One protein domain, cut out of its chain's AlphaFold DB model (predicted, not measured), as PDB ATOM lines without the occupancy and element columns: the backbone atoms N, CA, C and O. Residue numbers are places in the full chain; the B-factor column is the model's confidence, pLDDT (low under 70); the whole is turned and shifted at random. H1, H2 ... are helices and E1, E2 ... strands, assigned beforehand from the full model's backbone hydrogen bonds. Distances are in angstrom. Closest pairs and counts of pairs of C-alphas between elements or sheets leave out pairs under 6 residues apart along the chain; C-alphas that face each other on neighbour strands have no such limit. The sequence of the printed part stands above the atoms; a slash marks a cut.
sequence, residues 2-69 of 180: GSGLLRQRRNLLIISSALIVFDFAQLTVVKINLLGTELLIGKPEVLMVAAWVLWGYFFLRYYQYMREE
ATOM      1  N   GLY A   2     -19.969  26.642  -0.590       55.34
ATOM      2  CA  GLY A   2     -20.529  26.260   0.728       55.34
ATOM      3  C   GLY A   2     -19.795  26.789   1.974       55.34
ATOM      4  O   GLY A   2     -20.294  26.644   3.088       55.34
ATOM      5  N   SER A   3     -18.623  27.415   1.821       55.94
ATOM      6  CA  SER A   3     -17.779  27.841   2.952       55.94
ATOM      7  C   SER A   3     -18.361  29.021   3.744       55.94
ATOM      8  O   SER A   3     -18.245  29.055   4.970       55.94
ATOM      9  N   GLY A   4     -19.040  29.963   3.075       61.22
ATOM     10  CA  GLY A   4     -19.672  31.122   3.721       61.22
ATOM     11  C   GLY A   4     -20.868  30.750   4.602       61.22
ATOM     12  O   GLY A   4     -20.992  31.239   5.723       61.22
ATOM     13  N   LEU A   5     -21.692  29.807   4.139       67.81
ATOM     14  CA  LEU A   5     -22.899  29.358   4.840       67.81
ATOM     15  C   LEU A   5     -22.544  28.549   6.103       67.81
ATOM     16  O   LEU A   5     -23.147  28.731   7.160       67.81
ATOM     17  N   LEU A   6     -21.486  27.730   6.038       67.38
ATOM     18  CA  LEU A   6     -20.907  27.062   7.211       67.38
ATOM     19  C   LEU A   6     -20.388  28.063   8.253       67.38
ATOM     20  O   LEU A   6     -20.602  27.868   9.448       67.38
ATOM     21  N   ARG A   7     -19.739  29.155   7.823       68.25
ATOM     22  CA  ARG A   7     -19.251  30.204   8.733       68.25
ATOM     23  C   ARG A   7     -20.406  30.928   9.430       68.25
ATOM     24  O   ARG A   7     -20.344  31.125  10.639       68.25
ATOM     25  N   GLN A   8     -21.470  31.247   8.695       72.94
ATOM     26  CA  GLN A   8     -22.661  31.914   9.231       72.94
ATOM     27  C   GLN A   8     -23.405  31.061  10.268       72.94
ATOM     28  O   GLN A   8     -23.731  31.571  11.337       72.94
ATOM     29  N   ARG A   9     -23.594  29.755  10.020       81.75
ATOM     30  CA  ARG A   9     -24.226  28.842  10.994       81.75
ATOM     31  C   ARG A   9     -23.455  28.773  12.312       81.75
ATOM     32  O   ARG A   9     -24.065  28.776  13.375       81.75
ATOM     33  N   ARG A  10     -22.118  28.754  12.250       79.50
ATOM     34  CA  ARG A  10     -21.265  28.753  13.451       79.50
ATOM     35  C   ARG A  10     -21.362  30.061  14.222       79.50
ATOM     36  O   ARG A  10     -21.470  30.015  15.437       79.50
ATOM     37  N   ASN A  11     -21.326  31.199  13.533       78.31
ATOM     38  CA  ASN A  11     -21.419  32.500  14.192       78.31
ATOM     39  C   ASN A  11     -22.763  32.654  14.909       78.31
ATOM     40  O   ASN A  11     -22.787  33.110  16.046       78.31
ATOM     41  N   LEU A  12     -23.854  32.206  14.278       80.69
ATOM     42  CA  LEU A  12     -25.171  32.195  14.905       80.69
ATOM     43  C   LEU A  12     -25.193  31.287  16.141       80.69
ATOM     44  O   LEU A  12     -25.598  31.736  17.202       80.69
ATOM     45  N   LEU A  13     -24.674  30.056  16.036       82.06
ATOM     46  CA  LEU A  13     -24.570  29.139  17.178       82.06
ATOM     47  C   LEU A  13     -23.755  29.731  18.334       82.06
ATOM     48  O   LEU A  13     -24.176  29.627  19.482       82.06
ATOM     49  N   ILE A  14     -22.614  30.364  18.044       80.50
ATOM     50  CA  ILE A  14     -21.751  30.989  19.055       80.50
ATOM     51  C   ILE A  14     -22.483  32.141  19.746       80.50
ATOM     52  O   ILE A  14     -22.498  32.190  20.971       80.50
ATOM     53  N   ILE A  15     -23.120  33.033  18.982       81.81
ATOM     54  CA  ILE A  15     -23.848  34.182  19.535       81.81
ATOM     55  C   ILE A  15     -25.053  33.713  20.357       81.81
ATOM     56  O   ILE A  15     -25.234  34.178  21.475       81.81
ATOM     57  N   SER A  16     -25.840  32.756  19.856       82.31
ATOM     58  CA  SER A  16     -26.976  32.196  20.597       82.31
ATOM     59  C   SER A  16     -26.534  31.499  21.883       82.31
ATOM     60  O   SER A  16     -27.152  31.696  22.924       82.31
ATOM     61  N   SER A  17     -25.440  30.731  21.836       79.12
ATOM     62  CA  SER A  17     -24.893  30.074  23.029       79.12
ATOM     63  C   SER A  17     -24.393  31.104  24.039       79.12
ATOM     64  O   SER A  17     -24.702  30.994  25.218       79.12
ATOM     65  N   ALA A  18     -23.681  32.139  23.583       79.88
ATOM     66  CA  ALA A  18     -23.226  33.224  24.442       79.88
ATOM     67  C   ALA A  18     -24.410  33.922  25.125       79.88
ATOM     68  O   ALA A  18     -24.397  34.057  26.342       79.88
ATOM     69  N   LEU A  19     -25.459  34.288  24.381       81.69
ATOM     70  CA  LEU A  19     -26.649  34.943  24.937       81.69
ATOM     71  C   LEU A  19     -27.312  34.116  26.048       81.69
ATOM     72  O   LEU A  19     -27.628  34.670  27.096       81.69
ATOM     73  N   ILE A  20     -27.454  32.801  25.858       82.94
ATOM     74  CA  ILE A  20     -27.983  31.892  26.890       82.94
ATOM     75  C   ILE A  20     -27.103  31.945  28.145       82.94
ATOM     76  O   ILE A  20     -27.604  32.087  29.256       82.94
ATOM     77  N   VAL A  21     -25.781  31.872  27.986       78.81
ATOM     78  CA  VAL A  21     -24.848  31.908  29.120       78.81
ATOM     79  C   VAL A  21     -24.918  33.240  29.863       78.81
ATOM     80  O   VAL A  21     -24.940  33.235  31.090       78.81
ATOM     81  N   PHE A  22     -24.991  34.363  29.147       75.94
ATOM     82  CA  PHE A  22     -25.130  35.697  29.740       75.94
ATOM     83  C   PHE A  22     -26.413  35.827  30.572       75.94
ATOM     84  O   PHE A  22     -26.360  36.363  31.679       75.94
ATOM     85  N   ASP A  23     -27.532  35.305  30.063       79.38
ATOM     86  CA  ASP A  23     -28.832  35.344  30.739       79.38
ATOM     87  C   ASP A  23     -28.837  34.482  32.015       79.38
ATOM     88  O   ASP A  23     -29.141  34.960  33.111       79.38
ATOM     89  N   PHE A  24     -28.384  33.227  31.922       78.50
ATOM     90  CA  PHE A  24     -28.375  32.313  33.068       78.50
ATOM     91  C   PHE A  24     -27.299  32.637  34.115       78.50
ATOM     92  O   PHE A  24     -27.507  32.370  35.301       78.50
ATOM     93  N   ALA A  25     -26.154  33.199  33.716       76.31
ATOM     94  CA  ALA A  25     -25.070  33.541  34.640       76.31
ATOM     95  C   ALA A  25     -25.374  34.790  35.490       76.31
ATOM     96  O   ALA A  25     -24.620  35.072  36.427       76.31
ATOM     97  N   GLN A  26     -26.473  35.506  35.193       74.00
ATOM     98  CA  GLN A  26     -26.901  36.724  35.893       74.00
ATOM     99  C   GLN A  26     -25.742  37.716  36.043       74.00
ATOM    100  O   GLN A  26     -25.429  38.181  37.140       74.00
ATOM    101  N   LEU A  27     -25.038  37.972  34.938       69.44
ATOM    102  CA  LEU A  27     -23.859  38.828  34.952       69.44
ATOM    103  C   LEU A  27     -24.279  40.265  35.252       69.44
ATOM    104  O   LEU A  27     -25.002  40.892  34.479       69.44
ATOM    105  N   THR A  28     -23.802  40.796  36.374       68.19
ATOM    106  CA  THR A  28     -24.016  42.195  36.745       68.19
ATOM    107  C   THR A  28     -22.746  42.980  36.434       68.19
ATOM    108  O   THR A  28     -21.656  42.674  36.920       68.19
ATOM    109  N   VAL A  29     -22.870  43.973  35.551       64.56
ATOM    110  CA  VAL A  29     -21.761  44.864  35.193       64.56
ATOM    111  C   VAL A  29     -21.637  45.896  36.302       64.56
ATOM    112  O   VAL A  29     -22.497  46.761  36.444       64.56
ATOM    113  N   VAL A  30     -20.591  45.784  37.116       62.75
ATOM    114  CA  VAL A  30     -20.447  46.613  38.324       62.75
ATOM    115  C   VAL A  30     -19.621  47.850  38.048       62.75
ATOM    116  O   VAL A  30     -19.977  48.939  38.491       62.75
ATOM    117  N   LYS A  31     -18.558  47.709  37.257       54.31
ATOM    118  CA  LYS A  31     -17.749  48.829  36.785       54.31
ATOM    119  C   LYS A  31     -17.196  48.539  35.400       54.31
ATOM    120  O   LYS A  31     -16.590  47.500  35.152       54.31
ATOM    121  N   ILE A  32     -17.362  49.508  34.506       60.94
ATOM    122  CA  ILE A  32     -16.634  49.563  33.240       60.94
ATOM    123  C   ILE A  32     -15.426  50.461  33.499       60.94
ATOM    124  O   ILE A  32     -15.580  51.674  33.622       60.94
ATOM    125  N   ASN A  33     -14.243  49.867  33.652       59.53
ATOM    126  CA  ASN A  33     -12.998  50.606  33.828       59.53
ATOM    127  C   ASN A  33     -12.178  50.547  32.530       59.53
ATOM    128  O   ASN A  33     -12.283  49.588  31.765       59.53
ATOM    129  N   LEU A  34     -11.341  51.556  32.272       59.47
ATOM    130  CA  LEU A  34     -10.588  51.684  31.010       59.47
ATOM    131  C   LEU A  34      -9.609  50.511  30.756       59.47
ATOM    132  O   LEU A  34      -9.216  50.268  29.621       59.47
ATOM    133  N   LEU A  35      -9.236  49.780  31.814       69.56
ATOM    134  CA  LEU A  35      -8.328  48.622  31.796       69.56
ATOM    135  C   LEU A  35      -9.037  47.261  31.896       69.56
ATOM    136  O   LEU A  35      -8.378  46.225  31.848       69.56
ATOM    137  N   GLY A  36     -10.361  47.239  32.040       51.94
ATOM    138  CA  GLY A  36     -11.108  45.997  32.194       51.94
ATOM    139  C   GLY A  36     -12.502  46.212  32.764       51.94
ATOM    140  O   GLY A  36     -12.757  47.131  33.544       51.94
ATOM    141  N   THR A  37     -13.421  45.350  32.350       75.19
ATOM    142  CA  THR A  37     -14.781  45.300  32.881       75.19
ATOM    143  C   THR A  37     -14.796  44.380  34.097       75.19
ATOM    144  O   THR A  37     -14.465  43.201  33.980       75.19
ATOM    145  N   GLU A  38     -15.181  44.902  35.258       66.44
ATOM    146  CA  GLU A  38     -15.431  44.080  36.442       66.44
ATOM    147  C   GLU A  38     -16.850  43.510  36.340       66.44
ATOM    148  O   GLU A  38     -17.848  44.230  36.459       66.44
ATOM    149  N   LEU A  39     -16.927  42.209  36.058       69.94
ATOM    150  CA  LEU A  39     -18.171  41.446  35.998       69.94
ATOM    151  C   LEU A  39     -18.369  40.722  37.330       69.94
ATOM    152  O   LEU A  39     -17.576  39.847  37.677       69.94
ATOM    153  N   LEU A  40     -19.438  41.050  38.058       71.94
ATOM    154  CA  LEU A  40     -19.888  40.207  39.162       71.94
ATOM    155  C   LEU A  40     -20.754  39.088  38.594       71.94
ATOM    156  O   LEU A  40     -21.799  39.316  37.978       71.94
ATOM    157  N   ILE A  41     -20.286  37.864  38.801       74.31
ATOM    158  CA  ILE A  41     -20.950  36.648  38.350       74.31
ATOM    159  C   ILE A  41     -21.911  36.208  39.450       74.31
ATOM    160  O   ILE A  41     -21.467  35.811  40.527       74.31
ATOM    161  N   GLY A  42     -23.219  36.269  39.184       77.00
ATOM    162  CA  GLY A  42     -24.237  35.861  40.153       77.00
ATOM    163  C   GLY A  42     -24.219  34.356  40.429       77.00
ATOM    164  O   GLY A  42     -24.351  33.940  41.578       77.00
ATOM    165  N   LYS A  43     -24.018  33.533  39.388       80.31
ATOM    166  CA  LYS A  43     -23.971  32.063  39.497       80.31
ATOM    167  C   LYS A  43     -22.767  31.467  38.756       80.31
ATOM    168  O   LYS A  43     -22.872  31.163  37.565       80.31
ATOM    169  N   PRO A  44     -21.628  31.257  39.440       79.88
ATOM    170  CA  PRO A  44     -20.421  30.692  38.833       79.88
ATOM    171  C   PRO A  44     -20.621  29.284  38.254       79.88
ATOM    172  O   PRO A  44     -20.002  28.937  37.250       79.88
ATOM    173  N   GLU A  45     -21.530  28.491  38.832       82.62
ATOM    174  CA  GLU A  45     -21.840  27.129  38.368       82.62
ATOM    175  C   GLU A  45     -22.317  27.110  36.910       82.62
ATOM    176  O   GLU A  45     -21.949  26.222  36.140       82.62
ATOM    177  N   VAL A  46     -23.090  28.121  36.505       80.19
ATOM    178  CA  VAL A  46     -23.619  28.240  35.141       80.19
ATOM    179  C   VAL A  46     -22.487  28.424  34.133       80.19
ATOM    180  O   VAL A  46     -22.513  27.809  33.069       80.19
ATOM    181  N   LEU A  47     -21.469  29.222  34.470       79.75
ATOM    182  CA  LEU A  47     -20.299  29.404  33.608       79.75
ATOM    183  C   LEU A  47     -19.497  28.113  33.469       79.75
ATOM    184  O   LEU A  47     -19.004  27.815  32.382       79.75
ATOM    185  N   MET A  48     -19.400  27.324  34.540       80.81
ATOM    186  CA  MET A  48     -18.714  26.038  34.491       80.81
ATOM    187  C   MET A  48     -19.452  25.056  33.575       80.81
ATOM    188  O   MET A  48     -18.836  24.467  32.687       80.81
ATOM    189  N   VAL A  49     -20.779  24.938  33.705       82.00
ATOM    190  CA  VAL A  49     -21.605  24.115  32.802       82.00
ATOM    191  C   VAL A  49     -21.494  24.603  31.355       82.00
ATOM    192  O   VAL A  49     -21.310  23.798  30.443       82.00
ATOM    193  N   ALA A  50     -21.540  25.914  31.132       79.88
ATOM    194  CA  ALA A  50     -21.375  26.511  29.811       79.88
ATOM    195  C   ALA A  50     -20.017  26.183  29.175       79.88
ATOM    196  O   ALA A  50     -19.956  25.842  27.992       79.88
ATOM    197  N   ALA A  51     -18.935  26.247  29.956       80.94
ATOM    198  CA  ALA A  51     -17.598  25.885  29.506       80.94
ATOM    199  C   ALA A  51     -17.525  24.407  29.094       80.94
ATOM    200  O   ALA A  51     -16.976  24.101  28.037       80.94
ATOM    201  N   TRP A  52     -18.144  23.506  29.862       84.00
ATOM    202  CA  TRP A  52     -18.237  22.083  29.526       84.00
ATOM    203  C   TRP A  52     -19.038  21.815  28.249       84.00
ATOM    204  O   TRP A  52     -18.609  21.021  27.408       84.00
ATOM    205  N   VAL A  53     -20.168  22.501  28.062       83.62
ATOM    206  CA  VAL A  53     -20.983  22.397  26.841       83.62
ATOM    207  C   VAL A  53     -20.211  22.912  25.623       83.62
ATOM    208  O   VAL A  53     -20.174  22.240  24.590       83.62
ATOM    209  N   LEU A  54     -19.551  24.069  25.740       81.94
ATOM    210  CA  LEU A  54     -18.710  24.628  24.678       81.94
ATOM    211  C   LEU A  54     -17.540  23.702  24.347       81.94
ATOM    212  O   LEU A  54     -17.300  23.426  23.171       81.94
ATOM    213  N   TRP A  55     -16.847  23.189  25.364       85.94
ATOM    214  CA  TRP A  55     -15.765  22.223  25.195       85.94
ATOM    215  C   TRP A  55     -16.252  20.980  24.441       85.94
ATOM    216  O   TRP A  55     -15.661  20.618  23.423       85.94
ATOM    217  N   GLY A  56     -17.372  20.383  24.861       83.00
ATOM    218  CA  GLY A  56     -17.936  19.193  24.219       83.00
ATOM    219  C   GLY A  56     -18.340  19.445  22.765       83.00
ATOM    220  O   GLY A  56     -18.054  18.628  21.886       83.00
ATOM    221  N   TYR A  57     -18.934  20.606  22.481       83.38
ATOM    222  CA  TYR A  57     -19.258  21.022  21.119       83.38
ATOM    223  C   TYR A  57     -18.004  21.177  20.246       83.38
ATOM    224  O   TYR A  57     -17.959  20.632  19.140       83.38
ATOM    225  N   PHE A  58     -16.973  21.883  20.725       80.00
ATOM    226  CA  PHE A  58     -15.722  22.055  19.979       80.00
ATOM    227  C   PHE A  58     -14.993  20.728  19.769       80.00
ATOM    228  O   PHE A  58     -14.491  20.487  18.672       80.00
ATOM    229  N   PHE A  59     -14.997  19.845  20.767       79.06
ATOM    230  CA  PHE A  59     -14.420  18.510  20.666       79.06
ATOM    231  C   PHE A  59     -15.124  17.668  19.596       79.06
ATOM    232  O   PHE A  59     -14.484  17.132  18.690       79.06
ATOM    233  N   LEU A  60     -16.458  17.610  19.632       81.94
ATOM    234  CA  LEU A  60     -17.247  16.881  18.640       81.94
ATOM    235  C   LEU A  60     -17.079  17.471  17.235       81.94
ATOM    236  O   LEU A  60     -16.962  16.735  16.254       81.94
ATOM    237  N   ARG A  61     -17.018  18.800  17.121       80.38
ATOM    238  CA  ARG A  61     -16.779  19.483  15.846       80.38
ATOM    239  C   ARG A  61     -15.398  19.161  15.281       80.38
ATOM    240  O   ARG A  61     -15.272  18.944  14.077       80.38
ATOM    241  N   TYR A  62     -14.383  19.135  16.136       77.12
ATOM    242  CA  TYR A  62     -13.030  18.754  15.761       77.12
ATOM    243  C   TYR A  62     -12.978  17.301  15.276       77.12
ATOM    244  O   TYR A  62     -12.424  17.016  14.218       77.12
ATOM    245  N   TYR A  63     -13.657  16.395  15.980       76.12
ATOM    246  CA  TYR A  63     -13.784  14.999  15.569       76.12
ATOM    247  C   TYR A  63     -14.455  14.841  14.194       76.12
ATOM    248  O   TYR A  63     -13.998  14.055  13.363       76.12
ATOM    249  N   GLN A  64     -15.512  15.609  13.913       77.12
ATOM    250  CA  GLN A  64     -16.141  15.629  12.586       77.12
ATOM    251  C   GLN A  64     -15.171  16.107  11.502       77.12
ATOM    252  O   GLN A  64     -15.079  15.474  10.454       77.12
ATOM    253  N   TYR A  65     -14.420  17.179  11.772       76.50
ATOM    254  CA  TYR A  65     -13.417  17.707  10.848       76.50
ATOM    255  C   TYR A  65     -12.355  16.650  10.507       76.50
ATOM    256  O   TYR A  65     -12.078  16.406   9.336       76.50
ATOM    257  N   MET A  66     -11.850  15.932  11.514       70.56
ATOM    258  CA  MET A  66     -10.899  14.838  11.300       70.56
ATOM    259  C   MET A  66     -11.437  13.717  10.409       70.56
ATOM    260  O   MET A  66     -10.669  13.097   9.680       70.56
ATOM    261  N   ARG A  67     -12.741  13.425  10.475       70.50
ATOM    262  CA  ARG A  67     -13.370  12.391   9.640       70.50
ATOM    263  C   ARG A  67     -13.636  12.849   8.208       70.50
ATOM    264  O   ARG A  67     -13.695  12.004   7.318       70.50
ATOM    265  N   GLU A  68     -13.843  14.144   7.991       74.19
ATOM    266  CA  GLU A  68     -14.040  14.724   6.655       74.19
ATOM    267  C   GLU A  68     -12.725  14.827   5.868       74.19
ATOM    268  O   GLU A  68     -12.740  14.779   4.635       74.19
ATOM    269  N   GLU A  69     -11.588  14.903   6.563       73.88
ATOM    270  CA  GLU A  69     -10.245  14.865   5.984       73.88
ATOM    271  C   GLU A  69      -9.969  13.465   5.385       73.88
ATOM    272  O   GLU A  69      -9.443  12.558   6.031       73.88
TER     273      GLU A  69
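AT A GLANCE: This is residues 2 to 69 of the 180 residues of an uncharacterized protein of Mariprofundus sp. KV (UniProt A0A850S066). Two long helices, H1 and H2, make a narrow V, near each other at one end, where a small two-strand hairpin of E1 and E2 joins them. Their other ends, residues 2 to 13 and 55 to 69, stick out free with a gap between them. The printed part has 68 residues with two named helices and two named strands in the order H1, E1, E2, H2; the sheet, order E1 - E2, is antiparallel, and the class is mostly helix. The whole is loose and elongated, with a radius of gyration of the C-alphas of 15.6 A and spans of 46 by 25 by 21 A.

IN THESE COORDINATES: Find C-alpha 3 at (-17.779, 27.841, 2.952); from there H1, residues 3 to 24, runs 32.2 A. Next come E1, residues 28 to 33, 14.2 A long, and E2, residues 36 to 40, 12.6 A long. H2, residues 44 to 68, begins with C-alpha 44 at (-20.421, 30.692, 38.833) and runs 36.5 A to C-alpha 68 at (-14.040, 14.724, 6.655).

HOW THE PARTS SIT: Look at residues 21 to 24 of H1 and 46 to 50 of H2: with these alone the helices touch, and their closest C-alphas, those of Val 21 and Ala 50, are 6.5 A apart. The helices run opposite ways at a shallow tilt of 16 degrees. In both, every O i to N i+4 pair is within hydrogen-bond range. In the hairpin of E1 and E2, antiparallel at 160 degrees, N 28 and O 40 are within hydrogen-bond range at 3.0 A, as are N 33 and O 36 at 3.1 A. H1 and E2 are apart, and so are E1 and H2.

THE WHOLE: The two C-alphas farthest apart, those of Lys 31 and Glu 69, are 46.5 A from each other. The printed part has no cut, and its three links are tight. In the B-factor column the model's pLDDT is under 70 for residues 2 to 7, 27 to 36 and 38 to 39; the mean of the printed part is 74.8.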